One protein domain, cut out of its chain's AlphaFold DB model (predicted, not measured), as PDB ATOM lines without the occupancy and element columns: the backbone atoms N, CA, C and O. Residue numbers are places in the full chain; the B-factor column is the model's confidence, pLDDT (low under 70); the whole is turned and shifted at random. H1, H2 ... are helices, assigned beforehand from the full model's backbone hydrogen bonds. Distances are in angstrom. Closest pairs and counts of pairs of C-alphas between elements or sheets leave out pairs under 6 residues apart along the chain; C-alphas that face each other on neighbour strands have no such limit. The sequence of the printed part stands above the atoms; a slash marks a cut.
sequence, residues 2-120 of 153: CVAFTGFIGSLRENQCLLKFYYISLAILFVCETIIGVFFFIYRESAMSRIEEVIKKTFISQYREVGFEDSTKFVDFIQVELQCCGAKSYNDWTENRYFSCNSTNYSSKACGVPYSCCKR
ATOM      1  N   CYS A   2     119.544  78.991 126.039       88.06
ATOM      2  CA  CYS A   2     119.014  77.689 126.493       88.06
ATOM      3  C   CYS A   2     119.706  76.465 125.863       88.06
ATOM      4  O   CYS A   2     120.116  75.566 126.586       88.06
ATOM      5  N   VAL A   3     119.915  76.453 124.539       92.00
ATOM      6  CA  VAL A   3     120.597  75.340 123.839       92.00
ATOM      7  C   VAL A   3     122.025  75.141 124.364       92.00
ATOM      8  O   VAL A   3     122.431  74.015 124.632       92.00
ATOM      9  N   ALA A   4     122.762  76.233 124.591       92.25
ATOM     10  CA  ALA A   4     124.123  76.184 125.125       92.25
ATOM     11  C   ALA A   4     124.170  75.623 126.557       92.25
ATOM     12  O   ALA A   4     125.022  74.794 126.863       92.25
ATOM     13  N   PHE A   5     123.224  76.018 127.415       92.38
ATOM     14  CA  PHE A   5     123.130  75.492 128.777       92.38
ATOM     15  C   PHE A   5     122.803  73.993 128.789       92.38
ATOM     16  O   PHE A   5     123.447  73.233 129.506       92.38
ATOM     17  N   THR A   6     121.865  73.541 127.951       91.81
ATOM     18  CA  THR A   6     121.526  72.114 127.839       91.81
ATOM     19  C   THR A   6     122.699  71.282 127.326       91.81
ATOM     20  O   THR A   6     122.922  70.184 127.830       91.81
ATOM     21  N   GLY A   7     123.485  71.808 126.381       93.62
ATOM     22  CA  GLY A   7     124.722  71.166 125.930       93.62
ATOM     23  C   GLY A   7     125.761  71.054 127.049       93.62
ATOM     24  O   GLY A   7     126.300  69.974 127.286       93.62
ATOM     25  N   PHE A   8     125.981  72.141 127.795       94.12
ATOM     26  CA  PHE A   8     126.933  72.170 128.909       94.12
ATOM     27  C   PHE A   8     126.537  71.213 130.046       94.12
ATOM     28  O   PHE A   8     127.336  70.373 130.454       94.12
ATOM     29  N   ILE A   9     125.288  71.275 130.519       94.25
ATOM     30  CA  ILE A   9     124.780  70.383 131.572       94.25
ATOM     31  C   ILE A   9     124.706  68.929 131.091       94.25
ATOM     32  O   ILE A   9     125.033  68.020 131.854       94.25
ATOM     33  N   GLY A  10     124.304  68.701 129.838       92.94
ATOM     34  CA  GLY A  10     124.252  67.372 129.232       92.94
ATOM     35  C   GLY A  10     125.623  66.699 129.183       92.94
ATOM     36  O   GLY A  10     125.724  65.523 129.522       92.94
ATOM     37  N   SER A  11     126.674  67.454 128.851       93.38
ATOM     38  CA  SER A  11     128.059  66.972 128.883       93.38
ATOM     39  C   SER A  11     128.557  66.735 130.311       93.38
ATOM     40  O   SER A  11     129.083  65.662 130.590       93.38
ATOM     41  N   LEU A  12     128.330  67.677 131.238       95.06
ATOM     42  CA  LEU A  12     128.768  67.545 132.636       95.06
ATOM     43  C   LEU A  12     128.123  66.370 133.378       95.06
ATOM     44  O   LEU A  12     128.737  65.788 134.267       95.06
ATOM     45  N   ARG A  13     126.861  66.060 133.071       93.31
ATOM     46  CA  ARG A  13     126.101  64.976 133.712       93.31
ATOM     47  C   ARG A  13     126.113  63.677 132.911       93.31
ATOM     48  O   ARG A  13     125.400  62.755 133.292       93.31
ATOM     49  N   GLU A  14     126.848  63.638 131.797       92.56
ATOM     50  CA  GLU A  14     126.899  62.514 130.852       92.56
ATOM     51  C   GLU A  14     125.498  62.021 130.425       92.56
ATOM     52  O   GLU A  14     125.250  60.846 130.146       92.56
ATOM     53  N   ASN A  15     124.534  62.946 130.384       92.56
ATOM     54  CA  ASN A  15     123.140  62.622 130.139       92.56
ATOM     55  C   ASN A  15     122.875  62.561 128.631       92.56
ATOM     56  O   ASN A  15     122.664  63.577 127.963       92.56
ATOM     57  N   GLN A  16     122.831  61.334 128.117       92.00
ATOM     58  CA  GLN A  16     122.615  61.022 126.702       92.00
ATOM     59  C   GLN A  16     121.315  61.615 126.132       92.00
ATOM     60  O   GLN A  16     121.266  61.965 124.955       92.00
ATOM     61  N   CYS A  17     120.262  61.762 126.942       91.81
ATOM     62  CA  CYS A  17     119.003  62.362 126.492       91.81
ATOM     63  C   CYS A  17     119.171  63.866 126.219       91.81
ATOM     64  O   CYS A  17     118.800  64.351 125.149       91.81
ATOM     65  N   LEU A  18     119.813  64.589 127.145       91.06
ATOM     66  CA  LEU A  18     120.108  66.018 126.981       91.06
ATOM     67  C   LEU A  18     121.066  66.264 125.812       91.06
ATOM     68  O   LEU A  18     120.875  67.210 125.049       91.06
ATOM     69  N   LEU A  19     122.066  65.397 125.641       92.56
ATOM     70  CA  LEU A  19     123.038  65.526 124.559       92.56
ATOM     71  C   LEU A  19     122.404  65.278 123.178       92.56
ATOM     72  O   LEU A  19     122.680  66.014 122.231       92.56
ATOM     73  N   LYS A  20     121.489  64.302 123.068       93.19
ATOM     74  CA  LYS A  20     120.692  64.084 121.848       93.19
ATOM     75  C   LYS A  20     119.816  65.290 121.524       93.19
ATOM     76  O   LYS A  20     119.801  65.735 120.379       93.19
ATOM     77  N   PHE A  21     119.126  65.848 122.520       93.38
ATOM     78  CA  PHE A  21     118.324  67.057 122.332       93.38
ATOM     79  C   PHE A  21     119.176  68.241 121.853       93.38
ATOM     80  O   PHE A  21     118.765  68.971 120.949       93.38
ATOM     81  N   TYR A  22     120.373  68.409 122.418       94.75
ATOM     82  CA  TYR A  22     121.319  69.444 122.012       94.75
ATOM     83  C   TYR A  22     121.713  69.310 120.536       94.75
ATOM     84  O   TYR A  22     121.542  70.262 119.776       94.75
ATOM     85  N   TYR A  23     122.160  68.126 120.106       94.62
ATOM     86  CA  TYR A  23     122.546  67.893 118.711       94.62
ATOM     87  C   TYR A  23     121.374  68.072 117.733       94.62
ATOM     88  O   TYR A  23     121.538  68.710 116.697       94.62
ATOM     89  N   ILE A  24     120.176  67.573 118.068       96.38
ATOM     90  CA  ILE A  24     118.975  67.762 117.233       96.38
ATOM     91  C   ILE A  24     118.633  69.250 117.112       96.38
ATOM     92  O   ILE A  24     118.362  69.734 116.015       96.38
ATOM     93  N   SER A  25     118.689  69.992 118.221       96.06
ATOM     94  CA  SER A  25     118.440  71.437 118.219       96.06
ATOM     95  C   SER A  25     119.454  72.177 117.343       96.06
ATOM     96  O   SER A  25     119.063  73.045 116.568       96.06
ATOM     97  N   LEU A  26     120.740  71.817 117.416       95.56
ATOM     98  CA  LEU A  26     121.773  72.387 116.547       95.56
ATOM     99  C   LEU A  26     121.535  72.069 115.069       95.56
ATOM    100  O   LEU A  26     121.661  72.961 114.236       95.56
ATOM    101  N   ALA A  27     121.159  70.830 114.741       97.12
ATOM    102  CA  ALA A  27     120.850  70.446 113.368       97.12
ATOM    103  C   ALA A  27     119.674  71.263 112.806       97.12
ATOM    104  O   ALA A  27     119.745  71.750 111.681       97.12
ATOM    105  N   ILE A  28     118.623  71.478 113.607       97.06
ATOM    106  CA  ILE A  28     117.485  72.323 113.223       97.06
ATOM    107  C   ILE A  28     117.931  73.773 113.016       97.06
ATOM    108  O   ILE A  28     117.589  74.363 111.997       97.06
ATOM    109  N   LEU A  29     118.717  74.337 113.939       96.50
ATOM    110  CA  LEU A  29     119.221  75.708 113.810       96.50
ATOM    111  C   LEU A  29     120.065  75.882 112.547       96.50
ATOM    112  O   LEU A  29     119.853  76.843 111.819       96.50
ATOM    113  N   PHE A  30     120.936  74.924 112.234       97.06
ATOM    114  CA  PHE A  30     121.742  74.946 111.017       97.06
ATOM    115  C   PHE A  30     120.878  74.910 109.744       97.06
ATOM    116  O   PHE A  30     121.082  75.696 108.815       97.06
ATOM    117  N   VAL A  31     119.863  74.042 109.698       98.19
ATOM    118  CA  VAL A  31     118.909  74.005 108.576       98.19
ATOM    119  C   VAL A  31     118.122  75.319 108.478       98.19
ATOM    120  O   VAL A  31     117.961  75.860 107.388       98.19
ATOM    121  N   CYS A  32     117.678  75.895 109.595       97.50
ATOM    122  CA  CYS A  32     117.004  77.193 109.591       97.50
ATOM    123  C   CYS A  32     117.921  78.325 109.104       97.50
ATOM    124  O   CYS A  32     117.505  79.111 108.257       97.50
ATOM    125  N   GLU A  33     119.160  78.405 109.591       96.81
ATOM    126  CA  GLU A  33     120.133  79.426 109.189       96.81
ATOM    127  C   GLU A  33     120.472  79.334 107.699       96.81
ATOM    128  O   GLU A  33     120.499  80.356 107.016       96.81
ATOM    129  N   THR A  34     120.660  78.125 107.163       97.50
ATOM    130  CA  THR A  34     120.893  77.931 105.721       97.50
ATOM    131  C   THR A  34     119.693  78.361 104.881       97.50
ATOM    132  O   THR A  34     119.874  79.065 103.889       97.50
ATOM    133  N   ILE A  35     118.466  78.029 105.297       97.81
ATOM    134  CA  ILE A  35     117.239  78.485 104.625       97.81
ATOM    135  C   ILE A  35     117.145  80.019 104.650       97.81
ATOM    136  O   ILE A  35     116.908  80.638 103.612       97.81
ATOM    137  N   ILE A  36     117.371  80.641 105.812       96.56
ATOM    138  CA  ILE A  36     117.371  82.103 105.966       96.56
ATOM    139  C   ILE A  36     118.450  82.733 105.080       96.56
ATOM    140  O   ILE A  36     118.171  83.713 104.394       96.56
ATOM    141  N   GLY A  37     119.655  82.163 105.044       95.75
ATOM    142  CA  GLY A  37     120.758  82.639 104.211       95.75
ATOM    143  C   GLY A  37     120.435  82.589 102.717       95.75
ATOM    144  O   GLY A  37     120.662  83.566 102.004       95.75
ATOM    145  N   VAL A  38     119.833  81.492 102.247       96.88
ATOM    146  CA  VAL A  38     119.377  81.360 100.852       96.88
ATOM    147  C   VAL A  38     118.296  82.394 100.536       96.88
ATOM    148  O   VAL A  38     118.389  83.084  99.518       96.88
ATOM    149  N   PHE A  39     117.303  82.564 101.411       95.25
ATOM    150  CA  PHE A  39     116.272  83.582 101.218       95.25
ATOM    151  C   PHE A  39     116.841  85.000 101.211       95.25
ATOM    152  O   PHE A  39     116.472  85.795 100.350       95.25
ATOM    153  N   PHE A  40     117.761  85.316 102.123       94.50
ATOM    154  CA  PHE A  40     118.425  86.614 102.159       94.50
ATOM    155  C   PHE A  40     119.186  86.887 100.859       94.50
ATOM    156  O   PHE A  40     119.108  87.990 100.325       94.50
ATOM    157  N   PHE A  41     119.868  85.880 100.309       94.06
ATOM    158  CA  PHE A  41     120.585  86.018  99.045       94.06
ATOM    159  C   PHE A  41     119.643  86.276  97.860       94.06
ATOM    160  O   PHE A  41     119.888  87.189  97.069       94.06
ATOM    161  N   ILE A  42     118.545  85.516  97.756       96.31
ATOM    162  CA  ILE A  42     117.545  85.672  96.686       96.31
ATOM    163  C   ILE A  42     116.862  87.044  96.772       96.31
ATOM    164  O   ILE A  42     116.725  87.737  95.767       96.31
ATOM    165  N   TYR A  43     116.461  87.463  97.973       94.62
ATOM    166  CA  TYR A  43     115.698  88.693  98.196       94.62
ATOM    167  C   TYR A  43     116.560  89.888  98.609       94.62
ATOM    168  O   TYR A  43     116.023  90.869  99.126       94.62
ATOM    169  N   ARG A  44     117.876  89.843  98.366       93.75
ATOM    170  CA  ARG A  44     118.829  90.843  98.865       93.75
ATOM    171  C   ARG A  44     118.403  92.284  98.562       93.75
ATOM    172  O   ARG A  44     118.484  93.141  99.427       93.75
ATOM    173  N   GLU A  45     117.903  92.558  97.358       92.69
ATOM    174  CA  GLU A  45     117.581  93.926  96.922       92.69
ATOM    175  C   GLU A  45     116.313  94.453  97.603       92.69
ATOM    176  O   GLU A  45     116.252  95.599  98.052       92.69
ATOM    177  N   SER A  46     115.319  93.581  97.764       93.81
ATOM    178  CA  SER A  46     114.102  93.897  98.511       93.81
ATOM    179  C   SER A  46     114.408  94.069 100.002       93.81
ATOM    180  O   SER A  46     113.958  95.027 100.624       93.81
ATOM    181  N   ALA A  47     115.251  93.203 100.571       91.12
ATOM    182  CA  ALA A  47     115.685  93.307 101.958       91.12
ATOM    183  C   ALA A  47     116.452  94.614 102.219       91.12
ATOM    184  O   ALA A  47     116.141  95.319 103.176       91.12
ATOM    185  N   MET A  48     117.391  94.983 101.342       90.81
ATOM    186  CA  MET A  48     118.145  96.233 101.472       90.81
ATOM    187  C   MET A  48     117.243  97.461 101.363       90.81
ATOM    188  O   MET A  48     117.339  98.346 102.204       90.81
ATOM    189  N   SER A  49     116.309  97.503 100.408       93.25
ATOM    190  CA  SER A  49     115.393  98.650 100.289       93.25
ATOM    191  C   SER A  49     114.477  98.810 101.511       93.25
ATOM    192  O   SER A  49     114.256  99.928 101.976       93.25
ATOM    193  N   ARG A  50     114.009  97.701 102.101       92.25
ATOM    194  CA  ARG A  50     113.263  97.704 103.373       92.25
ATOM    195  C   ARG A  50     114.106  98.244 104.525       92.25
ATOM    196  O   ARG A  50     113.616  99.051 105.311       92.25
ATOM    197  N   ILE A  51     115.358  97.803 104.629       91.25
ATOM    198  CA  ILE A  51     116.290  98.274 105.659       91.25
ATOM    199  C   ILE A  51     116.547  99.774 105.487       91.25
ATOM    200  O   ILE A  51     116.442 100.513 106.463       91.25
ATOM    201  N   GLU A  52     116.809 100.243 104.264       92.19
ATOM    202  CA  GLU A  52     116.999 101.667 103.968       92.19
ATOM    203  C   GLU A  52     115.787 102.505 104.405       92.19
ATOM    204  O   GLU A  52     115.947 103.540 105.055       92.19
ATOM    205  N   GLU A  53     114.570 102.043 104.102       91.94
ATOM    206  CA  GLU A  53     113.325 102.709 104.492       91.94
ATOM    207  C   GLU A  53     113.169 102.788 106.018       91.94
ATOM    208  O   GLU A  53     112.828 103.845 106.556       91.94
ATOM    209  N   VAL A  54     113.449 101.692 106.728       91.00
ATOM    210  CA  VAL A  54     113.395 101.647 108.197       91.00
ATOM    211  C   VAL A  54     114.448 102.569 108.810       91.00
ATOM    212  O   VAL A  54     114.146 103.294 109.758       91.00
ATOM    213  N   ILE A  55     115.666 102.598 108.262       90.62
ATOM    214  CA  ILE A  55     116.726 103.496 108.735       90.62
ATOM    215  C   ILE A  55     116.303 104.956 108.573       90.62
ATOM    216  O   ILE A  55     116.383 105.730 109.528       90.62
ATOM    217  N   LYS A  56     115.786 105.332 107.402       90.50
ATOM    218  CA  LYS A  56     115.290 106.690 107.148       90.50
ATOM    219  C   LYS A  56     114.164 107.080 108.104       90.50
ATOM    220  O   LYS A  56     114.259 108.087 108.808       90.50
ATOM    221  N   LYS A  57     113.119 106.253 108.186       87.56
ATOM    222  CA  LYS A  57     111.916 106.566 108.968       87.56
ATOM    223  C   LYS A  57     112.147 106.539 110.469       87.56
ATOM    224  O   LYS A  57     111.558 107.361 111.161       87.56
ATOM    225  N   THR A  58     112.977 105.637 110.977       85.75
ATOM    226  CA  THR A  58     113.141 105.452 112.423       85.75
ATOM    227  C   THR A  58     114.375 106.170 112.941       85.75
ATOM    228  O   THR A  58     114.288 106.932 113.897       85.75
ATOM    229  N   PHE A  59     115.530 105.957 112.315       87.38
ATOM    230  CA  PHE A  59     116.800 106.431 112.857       87.38
ATOM    231  C   PHE A  59     117.129 107.855 112.418       87.38
ATOM    232  O   PHE A  59     117.589 108.637 113.243       87.38
ATOM    233  N   ILE A  60     116.874 108.215 111.155       89.75
ATOM    234  CA  ILE A  60     117.154 109.568 110.653       89.75
ATOM    235  C   ILE A  60     116.076 110.549 111.115       89.75
ATOM    236  O   ILE A  60     116.422 111.618 111.611       89.75
ATOM    237  N   SER A  61     114.787 110.208 111.012       88.06
ATOM    238  CA  SER A  61     113.714 111.135 111.409       88.06
ATOM    239  C   SER A  61     113.744 111.480 112.908       88.06
ATOM    240  O   SER A  61     113.570 112.644 113.259       88.06
ATOM    241  N   GLN A  62     114.036 110.497 113.773       88.44
ATOM    242  CA  GLN A  62     114.073 110.657 115.234       88.44
ATOM    243  C   GLN A  62     115.460 111.037 115.769       88.44
ATOM    244  O   GLN A  62     115.682 111.105 116.979       88.44
ATOM    245  N   TYR A  63     116.428 111.270 114.884       89.31
ATOM    246  CA  TYR A  63     117.776 111.628 115.294       89.31
ATOM    247  C   TYR A  63     117.761 112.944 116.082       89.31
ATOM    248  O   TYR A  63     117.327 113.977 115.556       89.31
ATOM    249  N   ARG A  64     118.286 112.912 117.319       86.62
ATOM    250  CA  ARG A  64     118.322 114.037 118.275       86.62
ATOM    251  C   ARG A  64     116.947 114.478 118.820       86.62
ATOM    252  O   ARG A  64     116.855 115.551 119.413       86.62
ATOM    253  N   GLU A  65     115.896 113.680 118.650       88.44
ATOM    254  CA  GLU A  65     114.621 113.892 119.351       88.44
ATOM    255  C   GLU A  65     114.760 113.533 120.847       88.44
ATOM    256  O   GLU A  65     115.549 112.663 121.237       88.44
ATOM    257  N   VAL A  66     113.999 114.218 121.706       86.62
ATOM    258  CA  VAL A  66     114.036 113.993 123.162       86.62
ATOM    259  C   VAL A  66     113.493 112.594 123.467       86.62
ATOM    260  O   VAL A  66     112.394 112.251 123.047       86.62
ATOM    261  N   GLY A  67     114.269 111.780 124.190       87.44
ATOM    262  CA  GLY A  67     113.934 110.377 124.478       87.44
ATOM    263  C   GLY A  67     114.539 109.349 123.511       87.44
ATOM    264  O   GLY A  67     114.410 108.155 123.763       87.44
ATOM    265  N   PHE A  68     115.252 109.779 122.461       87.62
ATOM    266  CA  PHE A  68     115.907 108.900 121.473       87.62
ATOM    267  C   PHE A  68     117.444 109.031 121.470       87.62
ATOM    268  O   PHE A  68     118.113 108.913 120.436       87.62
ATOM    269  N   GLU A  69     118.034 109.286 122.639       90.50
ATOM    270  CA  GLU A  69     119.485 109.467 122.787       90.50
ATOM    271  C   GLU A  69     120.274 108.197 122.450       90.50
ATOM    272  O   GLU A  69     121.316 108.279 121.799       90.50
ATOM    273  N   ASP A  70     119.762 107.025 122.827       90.31
ATOM    274  CA  ASP A  70     120.416 105.743 122.545       90.31
ATOM    275  C   ASP A  70     120.456 105.450 121.043       90.31
ATOM    276  O   ASP A  70     121.505 105.085 120.511       90.31
ATOM    277  N   SER A  71     119.355 105.712 120.329       88.81
ATOM    278  CA  SER A  71     119.302 105.611 118.867       88.81
ATOM    279  C   SER A  71     120.287 106.571 118.200       88.81
ATOM    280  O   SER A  71     120.956 106.203 117.240       88.81
ATOM    281  N   THR A  72     120.417 107.789 118.733       91.62
ATOM    282  CA  THR A  72     121.367 108.796 118.234       91.62
ATOM    283  C   THR A  72     122.811 108.310 118.395       91.62
ATOM    284  O   THR A  72     123.571 108.315 117.426       91.62
ATOM    285  N   LYS A  73     123.179 107.815 119.586       92.44
ATOM    286  CA  LYS A  73     124.514 107.250 119.855       92.44
ATOM    287  C   LYS A  73     124.806 106.028 118.989       92.44
ATOM    288  O   LYS A  73     125.921 105.885 118.500       92.44
ATOM    289  N   PHE A  74     123.813 105.165 118.788       92.62
ATOM    290  CA  PHE A  74     123.942 103.984 117.942       92.62
ATOM    291  C   PHE A  74     124.211 104.355 116.480       92.62
ATOM    292  O   PHE A  74     125.129 103.809 115.871       92.62
ATOM    293  N   VAL A  75     123.465 105.317 115.926       93.25
ATOM    294  CA  VAL A  75     123.694 105.811 114.559       93.25
ATOM    295  C   VAL A  75     125.087 106.414 114.426       93.25
ATOM    296  O   VAL A  75     125.790 106.099 113.469       93.25
ATOM    297  N   ASP A  76     125.506 107.231 115.394       94.19
ATOM    298  CA  ASP A  76     126.838 107.832 115.379       94.19
ATOM    299  C   ASP A  76     127.943 106.769 115.431       94.19
ATOM    300  O   ASP A  76     128.898 106.846 114.661       94.19
ATOM    301  N   PHE A  77     127.792 105.753 116.286       94.06
ATOM    302  CA  PHE A  77     128.725 104.632 116.383       94.06
ATOM    303  C   PHE A  77     128.828 103.868 115.061       94.06
ATOM    304  O   PHE A  77     129.926 103.680 114.547       94.06
ATOM    305  N   ILE A  78     127.694 103.477 114.475       94.00
ATOM    306  CA  ILE A  78     127.666 102.718 113.221       94.00
ATOM    307  C   ILE A  78     128.270 103.520 112.064       94.00
ATOM    308  O   ILE A  78     129.027 102.962 111.274       94.00
ATOM    309  N   GLN A  79     127.977 104.817 111.962       93.69
ATOM    310  CA  GLN A  79     128.526 105.660 110.895       93.69
ATOM    311  C   GLN A  79     130.042 105.820 111.002       93.69
ATOM    312  O   GLN A  79     130.734 105.779 109.985       93.69
ATOM    313  N   VAL A  80     130.564 105.940 112.224       92.88
ATOM    314  CA  VAL A  80     132.010 106.005 112.462       92.88
ATOM    315  C   VAL A  80     132.668 104.649 112.208       92.88
ATOM    316  O   VAL A  80     133.671 104.591 111.502       92.88
ATOM    317  N   GLU A  81     132.109 103.557 112.720       94.75
ATOM    318  CA  GLU A  81     132.718 102.228 112.614       94.75
ATOM    319  C   GLU A  81     132.693 101.698 111.173       94.75
ATOM    320  O   GLU A  81     133.691 101.191 110.666       94.75
ATOM    321  N   LEU A  82     131.570 101.876 110.469       92.69
ATOM    322  CA  LEU A  82     131.400 101.412 109.087       92.69
ATOM    323  C   LEU A  82     131.808 102.455 108.040       92.69
ATOM    324  O   LEU A  82     131.704 102.188 106.842       92.69
ATOM    325  N   GLN A  83     132.248 103.644 108.468       90.69
ATOM    326  CA  GLN A  83     132.637 104.756 107.591       90.69
ATOM    327  C   GLN A  83     131.553 105.124 106.557       90.69
ATOM    328  O   GLN A  83     131.852 105.524 105.425       90.69
ATOM    329  N   CYS A  84     130.284 104.992 106.945       92.19
ATOM    330  CA  CYS A  84     129.116 105.243 106.105       92.19
ATOM    331  C   CYS A  84     128.372 106.516 106.534       92.19
ATOM    332  O   CYS A  84     128.639 107.096 107.585       92.19
ATOM    333  N   CYS A  85     127.440 106.988 105.702       92.81
ATOM    334  CA  CYS A  85     126.641 108.163 106.027       92.81
ATOM    335  C   CYS A  85     125.241 108.099 105.423       92.81
ATOM    336  O   CYS A  85     125.088 108.028 104.203       92.81
ATOM    337  N   GLY A  86     124.236 108.192 106.294       91.62
ATOM    338  CA  GLY A  86     122.836 107.991 105.925       91.62
ATOM    339  C   GLY A  86     122.497 106.510 105.748       91.62
ATOM    340  O   GLY A  86     123.280 105.638 106.121       91.62
ATOM    341  N   ALA A  87     121.311 106.231 105.209       90.88
ATOM    342  CA  ALA A  87     120.875 104.865 104.925       90.88
ATOM    343  C   ALA A  87     121.499 104.359 103.616       90.88
ATOM    344  O   ALA A  87     122.042 103.262 103.551       90.88
ATOM    345  N   LYS A  88     121.450 105.209 102.593       90.56
ATOM    346  CA  LYS A  88     122.005 105.005 101.258       90.56
ATOM    347  C   LYS A  88     122.996 106.104 100.886       90.56
ATOM    348  O   LYS A  88     123.967 105.848 100.179       90.56
ATOM    349  N   SER A  89     122.736 107.339 101.313       90.62
ATOM    350  CA  SER A  89     123.569 108.495 100.990       90.62
ATOM    351  C   SER A  89     123.468 109.581 102.057       90.62
ATOM    352  O   SER A  89     122.484 109.679 102.787       90.62
ATOM    353  N   TYR A  90     124.450 110.481 102.079       89.50
ATOM    354  CA  TYR A  90     124.451 111.649 102.959       89.50
ATOM    355  C   TYR A  90     123.212 112.542 102.770       89.50
ATOM    356  O   TYR A  90     122.780 113.195 103.716       89.50
ATOM    357  N   ASN A  91     122.606 112.528 101.576       91.50
ATOM    358  CA  ASN A  91     121.382 113.277 101.279       91.50
ATOM    359  C   ASN A  91     120.174 112.823 102.105       91.50
ATOM    360  O   ASN A  91     119.236 113.605 102.266       91.50
ATOM    361  N   ASP A  92     120.195 111.606 102.656       92.81
ATOM    362  CA  ASP A  92     119.101 111.077 103.476       92.81
ATOM    363  C   ASP A  92     118.868 111.921 104.734       92.81
ATOM    364  O   ASP A  92     117.747 112.005 105.229       92.81
ATOM    365  N   TRP A  93     119.894 112.635 105.205       92.62
ATOM    366  CA  TRP A  93     119.775 113.581 106.313       92.62
ATOM    367  C   TRP A  93     118.820 114.748 106.029       92.62
ATOM    368  O   TRP A  93     118.343 115.383 106.966       92.62
ATOM    369  N   THR A  94     118.454 114.985 104.766       90.56
ATOM    370  CA  THR A  94     117.451 115.992 104.391       90.56
ATOM    371  C   THR A  94     116.055 115.673 104.945       90.56
ATOM    372  O   THR A  94     115.238 116.580 105.112       90.56
ATOM    373  N   GLU A  95     115.783 114.402 105.261       88.56
ATOM    374  CA  GLU A  95     114.525 113.951 105.868       88.56
ATOM    375  C   GLU A  95     114.441 114.280 107.372       88.56
ATOM    376  O   GLU A  95     113.359 114.254 107.956       88.56
ATOM    377  N   ASN A  96     115.560 114.634 108.016       91.69
ATOM    378  CA  ASN A  96     115.571 115.060 109.413       91.69
ATOM    379  C   ASN A  96     115.269 116.563 109.545       91.69
ATOM    380  O   ASN A  96     115.849 117.397 108.850       91.69
ATOM    381  N   ARG A  97     114.440 116.935 110.526       90.19
ATOM    382  CA  ARG A  97     114.031 118.329 110.782       90.19
ATOM    383  C   ARG A  97     115.185 119.315 111.012       90.19
ATOM    384  O   ARG A  97     115.048 120.486 110.683       90.19
ATOM    385  N   TYR A  98     116.311 118.882 111.578       90.25
ATOM    386  CA  TYR A  98     117.450 119.751 111.897       90.25
ATOM    387  C   TYR A  98     118.421 119.922 110.730       90.25
ATOM    388  O   TYR A  98     119.118 120.935 110.678       90.25
ATOM    389  N   PHE A  99     118.472 118.944 109.824       92.19
ATOM    390  CA  PHE A  99     119.422 118.891 108.708       92.19
ATOM    391  C   PHE A  99     118.761 119.139 107.344       92.19
ATOM    392  O   PHE A  99     119.460 119.354 106.353       92.19
ATOM    393  N   SER A 100     117.425 119.181 107.287       91.88
ATOM    394  CA  SER A 100     116.666 119.424 106.060       91.88
ATOM    395  C   SER A 100     117.106 120.697 105.339       91.88
ATOM    396  O   SER A 100     117.102 121.783 105.917       91.88
ATOM    397  N   CYS A 101     117.458 120.555 104.062       88.69
ATOM    398  CA  CYS A 101     117.897 121.633 103.182       88.69
ATOM    399  C   CYS A 101     116.707 122.344 102.509       88.69
ATOM    400  O   CYS A 101     116.632 122.452 101.287       88.69
ATOM    401  N   ASN A 102     115.735 122.779 103.312       89.12
ATOM    402  CA  ASN A 102     114.583 123.549 102.844       89.12
ATOM    403  C   ASN A 102     114.804 125.040 103.142       89.12
ATOM    404  O   ASN A 102     115.331 125.380 104.198       89.12
ATOM    405  N   SER A 103     114.350 125.932 102.260       82.38
ATOM    406  CA  SER A 103     114.420 127.388 102.453       82.38
ATOM    407  C   SER A 103     113.664 127.875 103.695       82.38
ATOM    408  O   SER A 103     113.917 128.972 104.178       82.38
ATOM    409  N   THR A 104     112.740 127.068 104.220       85.19
ATOM    410  CA  THR A 104     111.993 127.340 105.458       85.19
ATOM    411  C   THR A 104     112.678 126.814 106.721       85.19
ATOM    412  O   THR A 104     112.193 127.066 107.826       85.19
ATOM    413  N   ASN A 105     113.785 126.074 106.595       86.00
ATOM    414  CA  ASN A 105     114.501 125.527 107.738       86.00
ATOM    415  C   ASN A 105     115.528 126.532 108.272       86.00
ATOM    416  O   ASN A 105     116.584 126.735 107.680       86.00
ATOM    417  N   TYR A 106     115.233 127.123 109.430       84.19
ATOM    418  CA  TYR A 106     116.114 128.079 110.110       84.19
ATOM    419  C   TYR A 106     117.146 127.419 111.042       84.19
ATOM    420  O   TYR A 106     117.815 128.101 111.817       84.19
ATOM    421  N   SER A 107     117.275 126.089 111.013       86.75
ATOM    422  CA  SER A 107     118.304 125.380 111.772       86.75
ATOM    423  C   SER A 107     119.696 125.800 111.304       86.75
ATOM    424  O   SER A 107     120.006 125.752 110.116       86.75
ATOM    425  N   SER A 108     120.594 126.102 112.244       85.69
ATOM    426  CA  SER A 108     122.012 126.364 111.948       85.69
ATOM    427  C   SER A 108     122.749 125.161 111.344       85.69
ATOM    428  O   SER A 108     123.893 125.290 110.915       85.69
ATOM    429  N   LYS A 109     122.103 123.989 111.320       87.19
ATOM    430  CA  LYS A 109     122.609 122.732 110.755       87.19
ATOM    431  C   LYS A 109     121.911 122.328 109.453       87.19
ATOM    432  O   LYS A 109     122.134 121.215 108.979       87.19
ATOM    433  N   ALA A 110     121.068 123.197 108.893       89.62
ATOM    434  CA  ALA A 110     120.400 122.948 107.620       89.62
ATOM    435  C   ALA A 110     121.423 122.677 106.502       89.62
ATOM    436  O   ALA A 110     122.517 123.243 106.497       89.62
ATOM    437  N   CYS A 111     121.069 121.784 105.573       89.62
ATOM    438  CA  CYS A 111     121.945 121.316 104.489       89.62
ATOM    439  C   CYS A 111     123.258 120.656 104.961       89.62
ATOM    440  O   CYS A 111     124.180 120.470 104.166       89.62
ATOM    441  N   GLY A 112     123.362 120.321 106.249       89.31
ATOM    442  CA  GLY A 112     124.514 119.659 106.847       89.31
ATOM    443  C   GLY A 112     124.270 118.180 107.127       89.31
ATOM    444  O   GLY A 112     123.210 117.624 106.855       89.31
ATOM    445  N   VAL A 113     125.269 117.552 107.739       93.06
ATOM    446  CA  VAL A 113     125.211 116.177 108.244       93.06
ATOM    447  C   VAL A 113     125.689 116.143 109.697       93.06
ATOM    448  O   VAL A 113     126.353 117.088 110.147       93.06
ATOM    449  N   PRO A 114     125.381 115.089 110.467       93.00
ATOM    450  CA  PRO A 114     125.916 114.943 111.812       93.00
ATOM    451  C   PRO A 114     127.436 114.808 111.842       93.00
ATOM    452  O   PRO A 114     128.082 114.501 110.840       93.00
ATOM    453  N   TYR A 115     128.011 115.002 113.030       90.25
ATOM    454  CA  TYR A 115     129.463 114.966 113.209       90.25
ATOM    455  C   TYR A 115     130.067 113.606 112.817       90.25
ATOM    456  O   TYR A 115     131.158 113.575 112.263       90.25
ATOM    457  N   SER A 116     129.341 112.512 113.066       91.25
ATOM    458  CA  SER A 116     129.720 111.129 112.757       91.25
ATOM    459  C   SER A 116     129.891 110.879 111.254       91.25
ATOM    460  O   SER A 116     130.712 110.060 110.857       91.25
ATOM    461  N   CYS A 117     129.192 111.647 110.417       91.62
ATOM    462  CA  CYS A 117     129.335 111.643 108.961       91.62
ATOM    463  C   CYS A 117     130.291 112.739 108.440       91.62
ATOM    464  O   CYS A 117     130.745 112.704 107.293       91.62
ATOM    465  N   CYS A 118     130.613 113.736 109.265       89.62
ATOM    466  CA  CYS A 118     131.422 114.872 108.851       89.62
ATOM    467  C   CYS A 118     132.882 114.457 108.620       89.62
ATOM    468  O   CYS A 118     133.629 114.157 109.552       89.62
ATOM    469  N   LYS A 119     133.321 114.494 107.359       82.88
ATOM    470  CA  LYS A 119     134.724 114.275 107.002       82.88
ATOM    471  C   LYS A 119     135.491 115.590 107.080       82.88
ATOM    472  O   LYS A 119     135.131 116.577 106.442       82.88
ATOM    473  N   ARG A 120     136.592 115.596 107.835       71.88
ATOM    474  CA  ARG A 120     137.488 116.754 107.912       71.88
ATOM    475  C   ARG A 120     138.229 116.901 106.580       71.88
ATOM    476  O   ARG A 120     139.038 116.046 106.226       71.88
TER     477      ARG A 120
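This is residues 2 to 120 of the 153 residues of an uncharacterized protein of Rodentolepis nana (UniProt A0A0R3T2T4). A long helical arm ends in a small, loose head: H1 folds back beside the beginning of H2 as a hairpin, and H2 runs on to a corner at Tyr 43, where H3 turns off toward the head. The head holds the last residues of H3, with H4, H5 and the long stretch 96 to 120. The printed part has 119 residues with five named helices, H1 to H5 in order, and no named strand; its class is all helix. It is extended, with a radius of gyration of the C-alphas of 22.3 A, and spans 71 by 31 by 27 A.

H1, residues 2 to 12, touches residues 16 to 26 of H2, residues 16 to 42, closest at the C-alphas of Gly 10 and Leu 18, 4.9 A; this helical hairpin runs opposite ways at a shallow tilt of 34 degrees, only just short of steep. H2 and H3, residues 44 to 60, are close but not clearly touching and about perpendicular, at 89 degrees; their closest C-alphas, Phe 40 and Ala 47, are 7.2 A apart. Phe 59 of H3 only just touches H4, residues 69 to 81, with 3 pairs of C-alphas within 8 A; the closest, Phe 59 and Ser 71, are 6.6 A apart. Residues 56 to 60 of H3 touch H5, residues 90 to 95, at a steep tilt of 57 degrees, closest at the C-alphas of Ile 60 and Trp 93, 6.5 A. H4 and H5 are apart. Every O i to N i+4 pair is within hydrogen-bond range in H1, H2 and H4, against 12 of 13 in H3 and 0 of 2 in H5, where 3 of 3 O i to N i+3 pairs are.

H1 begins at C-alpha 2, (119.014, 77.689, 126.493), and is 15.4 A long. H2 measures 39.2 A and ends at C-alpha 42, (117.545, 85.672, 96.686). H3 is 22.2 A long, H4 18.2 A and H5 10.6 A, ending at C-alpha 95, (114.525, 113.951, 105.868).

The C-alphas farthest apart, Glu 14 and Ser 103, are 71.9 A apart. The printed part has no cut, and no link is long. Mean pLDDT of the printed part is 91.6, and no printed residue is under 70.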